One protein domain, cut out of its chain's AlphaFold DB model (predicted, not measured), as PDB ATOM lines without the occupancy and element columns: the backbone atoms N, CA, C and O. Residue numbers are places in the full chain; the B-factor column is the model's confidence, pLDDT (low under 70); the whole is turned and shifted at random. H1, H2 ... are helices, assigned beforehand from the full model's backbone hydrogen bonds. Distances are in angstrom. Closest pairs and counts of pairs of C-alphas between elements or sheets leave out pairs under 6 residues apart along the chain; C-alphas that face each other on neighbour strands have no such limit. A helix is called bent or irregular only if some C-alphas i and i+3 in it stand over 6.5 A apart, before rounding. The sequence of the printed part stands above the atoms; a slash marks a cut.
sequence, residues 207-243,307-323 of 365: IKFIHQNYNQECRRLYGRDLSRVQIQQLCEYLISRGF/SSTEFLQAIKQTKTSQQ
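AT A GLANCE: This is residues 207 to 243 and 307 to 323 of the 365 residues of an uncharacterized protein of Puccinia triticina (isolate 1-1 / race 1 (BBBD)) (UniProt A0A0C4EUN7). Three helices stand at nearly right angles to one another: H2 and H3 cross near their middles, and the kinked H1 lies to one side of them, its first residues near the first residues of H2. The printed part has 54 residues with three named helices, in the order H1, H2, H3, and no named strand; its class is all helix. It is compact, with a radius of gyration of the C-alphas of 10.7 A, and rounded, spanning 27 by 21 by 21 A.

HOW THE PARTS SIT: Begin at H1, residues 207 to 222, which has a kink of 62 degrees near Tyr 214 and is irregular, with C-alphas 213 and 216 7.4 A apart. With residues 207 to 210 alone it only just touches residues 228 to 231 of H2, residues 228 to 240, with 3 pairs of C-alphas within 8 A; the closest are those of Ile 207 and Arg 228, 6.8 A apart. Their lines are about perpendicular, at 81 degrees. Residues 233 to 237 of H2 touch residues 314 to 318 of H3, residues 308 to 323; the closest C-alphas are those of Leu 234 and Thr 318, 6.3 A apart. These lines are about perpendicular too, at 89 degrees. H1 and H3 are close but not clearly touching, the C-alphas of Glu 217 and Ser 308 being the closest at 6.9 A. In H2 and H3 every O i to N i+4 pair is within hydrogen-bond range; in H1, 10 of 12 are.

IN THESE COORDINATES: Find C-alpha 207 at (-42.069, 35.379, 244.942), where H1 begins; it runs 18.1 A to Tyr 222. H2 starts at C-alpha 228, (-36.639, 32.415, 242.166), and runs 18.1 A to Ser 240. H3 runs 23.4 A from Ser 308 to C-alpha 323 at (-32.957, 13.952, 241.843).

THE WHOLE: The C-alphas of Gly 223 and Phe 243 are the two farthest apart, at 31.4 A. The link from H1 to H2 is tight. Residues 244 to 306 are not printed, and C-alphas 243 and 307 are 20.4 A apart across this cut. Mean pLDDT of the printed part is 79.9; look for values under 70 at residues 242 to 243, 307 to 312, 314 and 317 to 323.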
ATOM      1  N   ILE A 207     -43.484  35.653 244.675       89.50
ATOM      2  CA  ILE A 207     -42.069  35.379 244.942       89.50
ATOM      3  C   ILE A 207     -41.581  36.215 246.134       89.50
ATOM      4  O   ILE A 207     -40.958  35.680 247.051       89.50
ATOM      5  N   LYS A 208     -41.910  37.515 246.170       92.06
ATOM      6  CA  LYS A 208     -41.582  38.399 247.301       92.06
ATOM      7  C   LYS A 208     -42.229  37.933 248.600       92.06
ATOM      8  O   LYS A 208     -41.551  37.910 249.621       92.06
ATOM      9  N   PHE A 209     -43.502  37.546 248.568       90.00
ATOM     10  CA  PHE A 209     -44.210  37.028 249.733       90.00
ATOM     11  C   PHE A 209     -43.533  35.768 250.280       90.00
ATOM     12  O   PHE A 209     -43.269  35.691 251.480       90.00
ATOM     13  N   ILE A 210     -43.194  34.812 249.410       89.50
ATOM     14  CA  ILE A 210     -42.537  33.565 249.819       89.50
ATOM     15  C   ILE A 210     -41.170  33.864 250.432       89.50
ATOM     16  O   ILE A 210     -40.856  33.372 251.512       89.50
ATOM     17  N   HIS A 211     -40.386  34.735 249.802       91.75
ATOM     18  CA  HIS A 211     -39.111  35.163 250.362       91.75
ATOM     19  C   HIS A 211     -39.264  35.841 251.730       91.75
ATOM     20  O   HIS A 211     -38.533  35.508 252.656       91.75
ATOM     21  N   GLN A 212     -40.210  36.768 251.886       91.88
ATOM     22  CA  GLN A 212     -40.398  37.504 253.139       91.88
ATOM     23  C   GLN A 212     -40.840  36.607 254.294       91.88
ATOM     24  O   GLN A 212     -40.379  36.799 255.414       91.88
ATOM     25  N   ASN A 213     -41.710  35.634 254.027       90.44
ATOM     26  CA  ASN A 213     -42.275  34.791 255.077       90.44
ATOM     27  C   ASN A 213     -41.434  33.539 255.350       90.44
ATOM     28  O   ASN A 213     -41.440  33.047 256.474       90.44
ATOM     29  N   TYR A 214     -40.694  33.035 254.355       88.56
ATOM     30  CA  TYR A 214     -40.063  31.718 254.450       88.56
ATOM     31  C   TYR A 214     -38.554  31.684 254.210       88.56
ATOM     32  O   TYR A 214     -37.944  30.646 254.477       88.56
ATOM     33  N   ASN A 215     -37.902  32.769 253.767       89.38
ATOM     34  CA  ASN A 215     -36.441  32.735 253.584       89.38
ATOM     35  C   ASN A 215     -35.701  32.460 254.885       89.38
ATOM     36  O   ASN A 215     -34.716  31.733 254.867       89.38
ATOM     37  N   GLN A 216     -36.156  33.032 256.003       89.00
ATOM     38  CA  GLN A 216     -35.497  32.823 257.291       89.00
ATOM     39  C   GLN A 216     -35.459  31.333 257.645       89.00
ATOM     40  O   GLN A 216     -34.424  30.812 258.056       89.00
ATOM     41  N   GLU A 217     -36.565  30.640 257.390       85.94
ATOM     42  CA  GLU A 217     -36.692  29.213 257.630       85.94
ATOM     43  C   GLU A 217     -35.847  28.408 256.632       85.94
ATOM     44  O   GLU A 217     -35.053  27.558 257.029       85.94
ATOM     45  N   CYS A 218     -35.890  28.757 255.343       89.19
ATOM     46  CA  CYS A 218     -35.017  28.152 254.332       89.19
ATOM     47  C   CYS A 218     -33.539  28.265 254.702       89.19
ATOM     48  O   CYS A 218     -32.797  27.289 254.605       89.19
ATOM     49  N   ARG A 219     -33.118  29.441 255.169       92.12
ATOM     50  CA  ARG A 219     -31.742  29.710 255.568       92.12
ATOM     51  C   ARG A 219     -31.351  28.901 256.796       92.12
ATOM     52  O   ARG A 219     -30.254  28.355 256.821       92.12
ATOM     53  N   ARG A 220     -32.251  28.763 257.773       92.75
ATOM     54  CA  ARG A 220     -32.041  27.927 258.963       92.75
ATOM     55  C   ARG A 220     -31.811  26.456 258.604       92.75
ATOM     56  O   ARG A 220     -31.017  25.788 259.253       92.75
ATOM     57  N   LEU A 221     -32.512  25.956 257.591       88.19
ATOM     58  CA  LEU A 221     -32.575  24.523 257.284       88.19
ATOM     59  C   LEU A 221     -31.615  24.078 256.189       88.19
ATOM     60  O   LEU A 221     -31.050  22.992 256.256       88.19
ATOM     61  N   TYR A 222     -31.436  24.918 255.177       88.50
ATOM     62  CA  TYR A 222     -30.625  24.623 254.002       88.50
ATOM     63  C   TYR A 222     -29.373  25.500 253.919       88.50
ATOM     64  O   TYR A 222     -28.612  25.364 252.963       88.50
ATOM     65  N   GLY A 223     -29.167  26.418 254.870       94.56
ATOM     66  CA  GLY A 223     -28.042  27.358 254.872       94.56
ATOM     67  C   GLY A 223     -28.119  28.428 253.781       94.56
ATOM     68  O   GLY A 223     -27.173  29.189 253.600       94.56
ATOM     69  N   ARG A 224     -29.221  28.487 253.024       94.31
ATOM     70  CA  ARG A 224     -29.384  29.378 251.872       94.31
ATOM     71  C   ARG A 224     -30.834  29.792 251.671       94.31
ATOM     72  O   ARG A 224     -31.753  29.061 252.036       94.31
ATOM     73  N   ASP A 225     -31.013  30.943 251.039       94.12
ATOM     74  CA  ASP A 225     -32.325  31.397 250.589       94.12
ATOM     75  C   ASP A 225     -32.756  30.599 249.350       94.12
ATOM     76  O   ASP A 225     -31.920  30.117 248.576       94.12
ATOM     77  N   LEU A 226     -34.066  30.459 249.149       90.56
ATOM     78  CA  LEU A 226     -34.583  29.847 247.928       90.56
ATOM     79  C   LEU A 226     -34.350  30.780 246.747       90.56
ATOM     80  O   LEU A 226     -34.654  31.960 246.819       90.56
ATOM     81  N   SER A 227     -33.862  30.258 245.630       94.19
ATOM     82  CA  SER A 227     -33.820  31.028 244.386       94.19
ATOM     83  C   SER A 227     -35.220  31.189 243.783       94.19
ATOM     84  O   SER A 227     -36.107  30.360 244.001       94.19
ATOM     85  N   ARG A 228     -35.400  32.212 242.939       91.56
ATOM     86  CA  ARG A 228     -36.639  32.415 242.166       91.56
ATOM     87  C   ARG A 228     -37.068  31.150 241.412       91.56
ATOM     88  O   ARG A 228     -38.245  30.809 241.426       91.56
ATOM     89  N   VAL A 229     -36.108  30.454 240.803       91.31
ATOM     90  CA  VAL A 229     -36.348  29.222 240.034       91.31
ATOM     91  C   VAL A 229     -36.861  28.102 240.938       91.31
ATOM     92  O   VAL A 229     -37.818  27.425 240.587       91.31
ATOM     93  N   GLN A 230     -36.291  27.939 242.134       90.88
ATOM     94  CA  GLN A 230     -36.758  26.931 243.094       90.88
ATOM     95  C   GLN A 230     -38.167  27.227 243.606       90.88
ATOM     96  O   GLN A 230     -38.953  26.306 243.797       90.88
ATOM     97  N   ILE A 231     -38.496  28.504 243.807       90.31
ATOM     98  CA  ILE A 231     -39.851  28.920 244.182       90.31
ATOM     99  C   ILE A 231     -40.836  28.592 243.053       90.31
ATOM    100  O   ILE A 231     -41.901  28.043 243.321       90.31
ATOM    101  N   GLN A 232     -40.468  28.867 241.796       90.56
ATOM    102  CA  GLN A 232     -41.271  28.484 240.629       90.56
ATOM    103  C   GLN A 232     -41.496  26.977 240.563       90.56
ATOM    104  O   GLN A 232     -42.645  26.556 240.494       90.56
ATOM    105  N   GLN A 233     -40.434  26.181 240.689       88.94
ATOM    106  CA  GLN A 233     -40.512  24.719 240.689       88.94
ATOM    107  C   GLN A 233     -41.374  24.175 241.829       88.94
ATOM    108  O   GLN A 233     -42.127  23.229 241.634       88.94
ATOM    109  N   LEU A 234     -41.281  24.766 243.023       86.88
ATOM    110  CA  LEU A 234     -42.106  24.379 244.164       86.88
ATOM    111  C   LEU A 234     -43.586  24.655 243.885       86.88
ATOM    112  O   LEU A 234     -44.421  23.782 244.099       86.88
ATOM    113  N   CYS A 235     -43.917  25.852 243.400       86.75
ATOM    114  CA  CYS A 235     -45.296  26.187 243.058       86.75
ATOM    115  C   CYS A 235     -45.824  25.311 241.920       86.75
ATOM    116  O   CYS A 235     -46.945  24.828 242.011       86.75
ATOM    117  N   GLU A 236     -45.019  25.078 240.886       87.56
ATOM    118  CA  GLU A 236     -45.360  24.196 239.774       87.56
ATOM    119  C   GLU A 236     -45.616  22.772 240.269       87.56
ATOM    120  O   GLU A 236     -46.686  22.240 240.020       87.56
ATOM    121  N   TYR A 237     -44.724  22.205 241.087       83.94
ATOM    122  CA  TYR A 237     -44.920  20.891 241.700       83.94
ATOM    123  C   TYR A 237     -46.218  20.808 242.515       83.94
ATOM    124  O   TYR A 237     -46.950  19.829 242.400       83.94
ATOM    125  N   LEU A 238     -46.526  21.823 243.325       81.31
ATOM    126  CA  LEU A 238     -47.745  21.849 244.140       81.31
ATOM    127  C   LEU A 238     -49.017  21.957 243.290       81.31
ATOM    128  O   LEU A 238     -50.028  21.352 243.636       81.31
ATOM    129  N   ILE A 239     -48.964  22.699 242.183       83.94
ATOM    130  CA  ILE A 239     -50.075  22.819 241.231       83.94
ATOM    131  C   ILE A 239     -50.230  21.525 240.423       83.94
ATOM    132  O   ILE A 239     -51.347  21.050 240.261       83.94
ATOM    133  N   SER A 240     -49.131  20.937 239.942       83.88
ATOM    134  CA  SER A 240     -49.119  19.691 239.163       83.88
ATOM    135  C   SER A 240     -49.512  18.475 239.987       83.88
ATOM    136  O   SER A 240     -50.118  17.550 239.463       83.88
ATOM    137  N   ARG A 241     -49.200  18.475 241.285       77.81
ATOM    138  CA  ARG A 241     -49.731  17.495 242.236       77.81
ATOM    139  C   ARG A 241     -51.213  17.744 242.553       77.81
ATOM    140  O   ARG A 241     -51.789  16.997 243.336       77.81
ATOM    141  N   GLY A 242     -51.794  18.813 242.008       60.03
ATOM    142  CA  GLY A 242     -53.111  19.330 242.335       60.03
ATOM    143  C   GLY A 242     -54.140  18.235 242.576       60.03
ATOM    144  O   GLY A 242     -54.390  17.442 241.688       60.03
ATOM    145  N   PHE A 243     -54.696  18.247 243.791       52.53
ATOM    146  CA  PHE A 243     -56.080  17.944 244.187       52.53
ATOM    147  C   PHE A 243     -56.809  16.681 243.692       52.53
ATOM    148  O   PHE A 243     -57.892  16.414 244.212       52.53
ATOM    149  N   SER A 307     -47.094  26.933 258.917       60.34
ATOM    150  CA  SER A 307     -46.224  26.385 259.951       60.34
ATOM    151  C   SER A 307     -44.871  26.029 259.318       60.34
ATOM    152  O   SER A 307     -44.797  25.579 258.168       60.34
ATOM    153  N   SER A 308     -43.780  26.258 260.052       53.59
ATOM    154  CA  SER A 308     -42.416  25.982 259.569       53.59
ATOM    155  C   SER A 308     -42.246  24.510 259.145       53.59
ATOM    156  O   SER A 308     -41.538  24.212 258.182       53.59
ATOM    157  N   THR A 309     -42.961  23.593 259.802       65.62
ATOM    158  CA  THR A 309     -42.904  22.144 259.580       65.62
ATOM    159  C   THR A 309     -43.557  21.699 258.274       65.62
ATOM    160  O   THR A 309     -42.993  20.863 257.566       65.62
ATOM    161  N   GLU A 310     -44.713  22.255 257.913       65.00
ATOM    162  CA  GLU A 310     -45.387  21.904 256.656       65.00
ATOM    163  C   GLU A 310     -44.609  22.435 255.442       65.00
ATOM    164  O   GLU A 310     -44.426  21.733 254.447       65.00
ATOM    165  N   PHE A 311     -44.060  23.650 255.550       65.81
ATOM    166  CA  PHE A 311     -43.207  24.223 254.504       65.81
ATOM    167  C   PHE A 311     -41.973  23.361 254.234       65.81
ATOM    168  O   PHE A 311     -41.580  23.106 253.094       65.81
ATOM    169  N   LEU A 312     -41.376  22.879 255.319       68.62
ATOM    170  CA  LEU A 312     -40.231  21.992 255.299       68.62
ATOM    171  C   LEU A 312     -40.489  20.690 254.547       68.62
ATOM    172  O   LEU A 312     -39.649  20.263 253.750       68.62
ATOM    173  N   GLN A 313     -41.636  20.059 254.802       73.50
ATOM    174  CA  GLN A 313     -42.021  18.824 254.128       73.50
ATOM    175  C   GLN A 313     -42.206  19.044 252.626       73.50
ATOM    176  O   GLN A 313     -41.707  18.237 251.839       73.50
ATOM    177  N   ALA A 314     -42.825  20.160 252.229       67.56
ATOM    178  CA  ALA A 314     -43.001  20.508 250.823       67.56
ATOM    179  C   ALA A 314     -41.649  20.668 250.102       67.56
ATOM    180  O   ALA A 314     -41.428  20.024 249.076       67.56
ATOM    181  N   ILE A 315     -40.696  21.422 250.672       70.00
ATOM    182  CA  ILE A 315     -39.358  21.580 250.064       70.00
ATOM    183  C   ILE A 315     -38.622  20.242 249.971       70.00
ATOM    184  O   ILE A 315     -37.986  19.947 248.951       70.00
ATOM    185  N   LYS A 316     -38.675  19.428 251.032       72.62
ATOM    186  CA  LYS A 316     -37.982  18.135 251.060       72.62
ATOM    187  C   LYS A 316     -38.468  17.230 249.921       72.62
ATOM    188  O   LYS A 316     -37.638  16.601 249.269       72.62
ATOM    189  N   GLN A 317     -39.772  17.228 249.641       67.56
ATOM    190  CA  GLN A 317     -40.374  16.464 248.541       67.56
ATOM    191  C   GLN A 317     -39.996  17.006 247.152       67.56
ATOM    192  O   GLN A 317     -39.750  16.225 246.230       67.56
ATOM    193  N   THR A 318     -39.862  18.326 246.987       59.50
ATOM    194  CA  THR A 318     -39.390  18.909 245.716       59.50
ATOM    195  C   THR A 318     -37.953  18.485 245.405       59.50
ATOM    196  O   THR A 318     -37.627  18.169 244.261       59.50
ATOM    197  N   LYS A 319     -37.091  18.408 246.429       63.25
ATOM    198  CA  LYS A 319     -35.683  18.020 246.258       63.25
ATOM    199  C   LYS A 319     -35.522  16.555 245.827       63.25
ATOM    200  O   LYS A 319     -34.663  16.263 245.000       63.25
ATOM    201  N   THR A 320     -36.361  15.649 246.338       57.97
ATOM    202  CA  THR A 320     -36.346  14.228 245.940       57.97
ATOM    203  C   THR A 320     -36.848  14.010 244.513       57.97
ATOM    204  O   THR A 320     -36.292  13.182 243.797       57.97
ATOM    205  N   SER A 321     -37.845  14.785 244.070       55.28
ATOM    206  CA  SER A 321     -38.371  14.695 242.699       55.28
ATOM    207  C   SER A 321     -37.328  15.115 241.650       55.28
ATOM    208  O   SER A 321     -37.122  14.436 240.645       55.28
ATOM    209  N   GLN A 322     -36.571  16.183 241.927       57.28
ATOM    210  CA  GLN A 322     -35.534  16.682 241.015       57.28
ATOM    211  C   GLN A 322     -34.352  15.708 240.862       57.28
ATOM    212  O   GLN A 322     -33.780  15.589 239.779       57.28
ATOM    213  N   GLN A 323     -34.003  14.972 241.922       58.78
ATOM    214  CA  GLN A 323     -32.957  13.952 241.843       58.78
ATOM    215  C   GLN A 323     -33.374  12.782 240.934       58.78
ATOM    216  O   GLN A 323     -32.553  12.290 240.165       58.78
TER     217      GLN A 323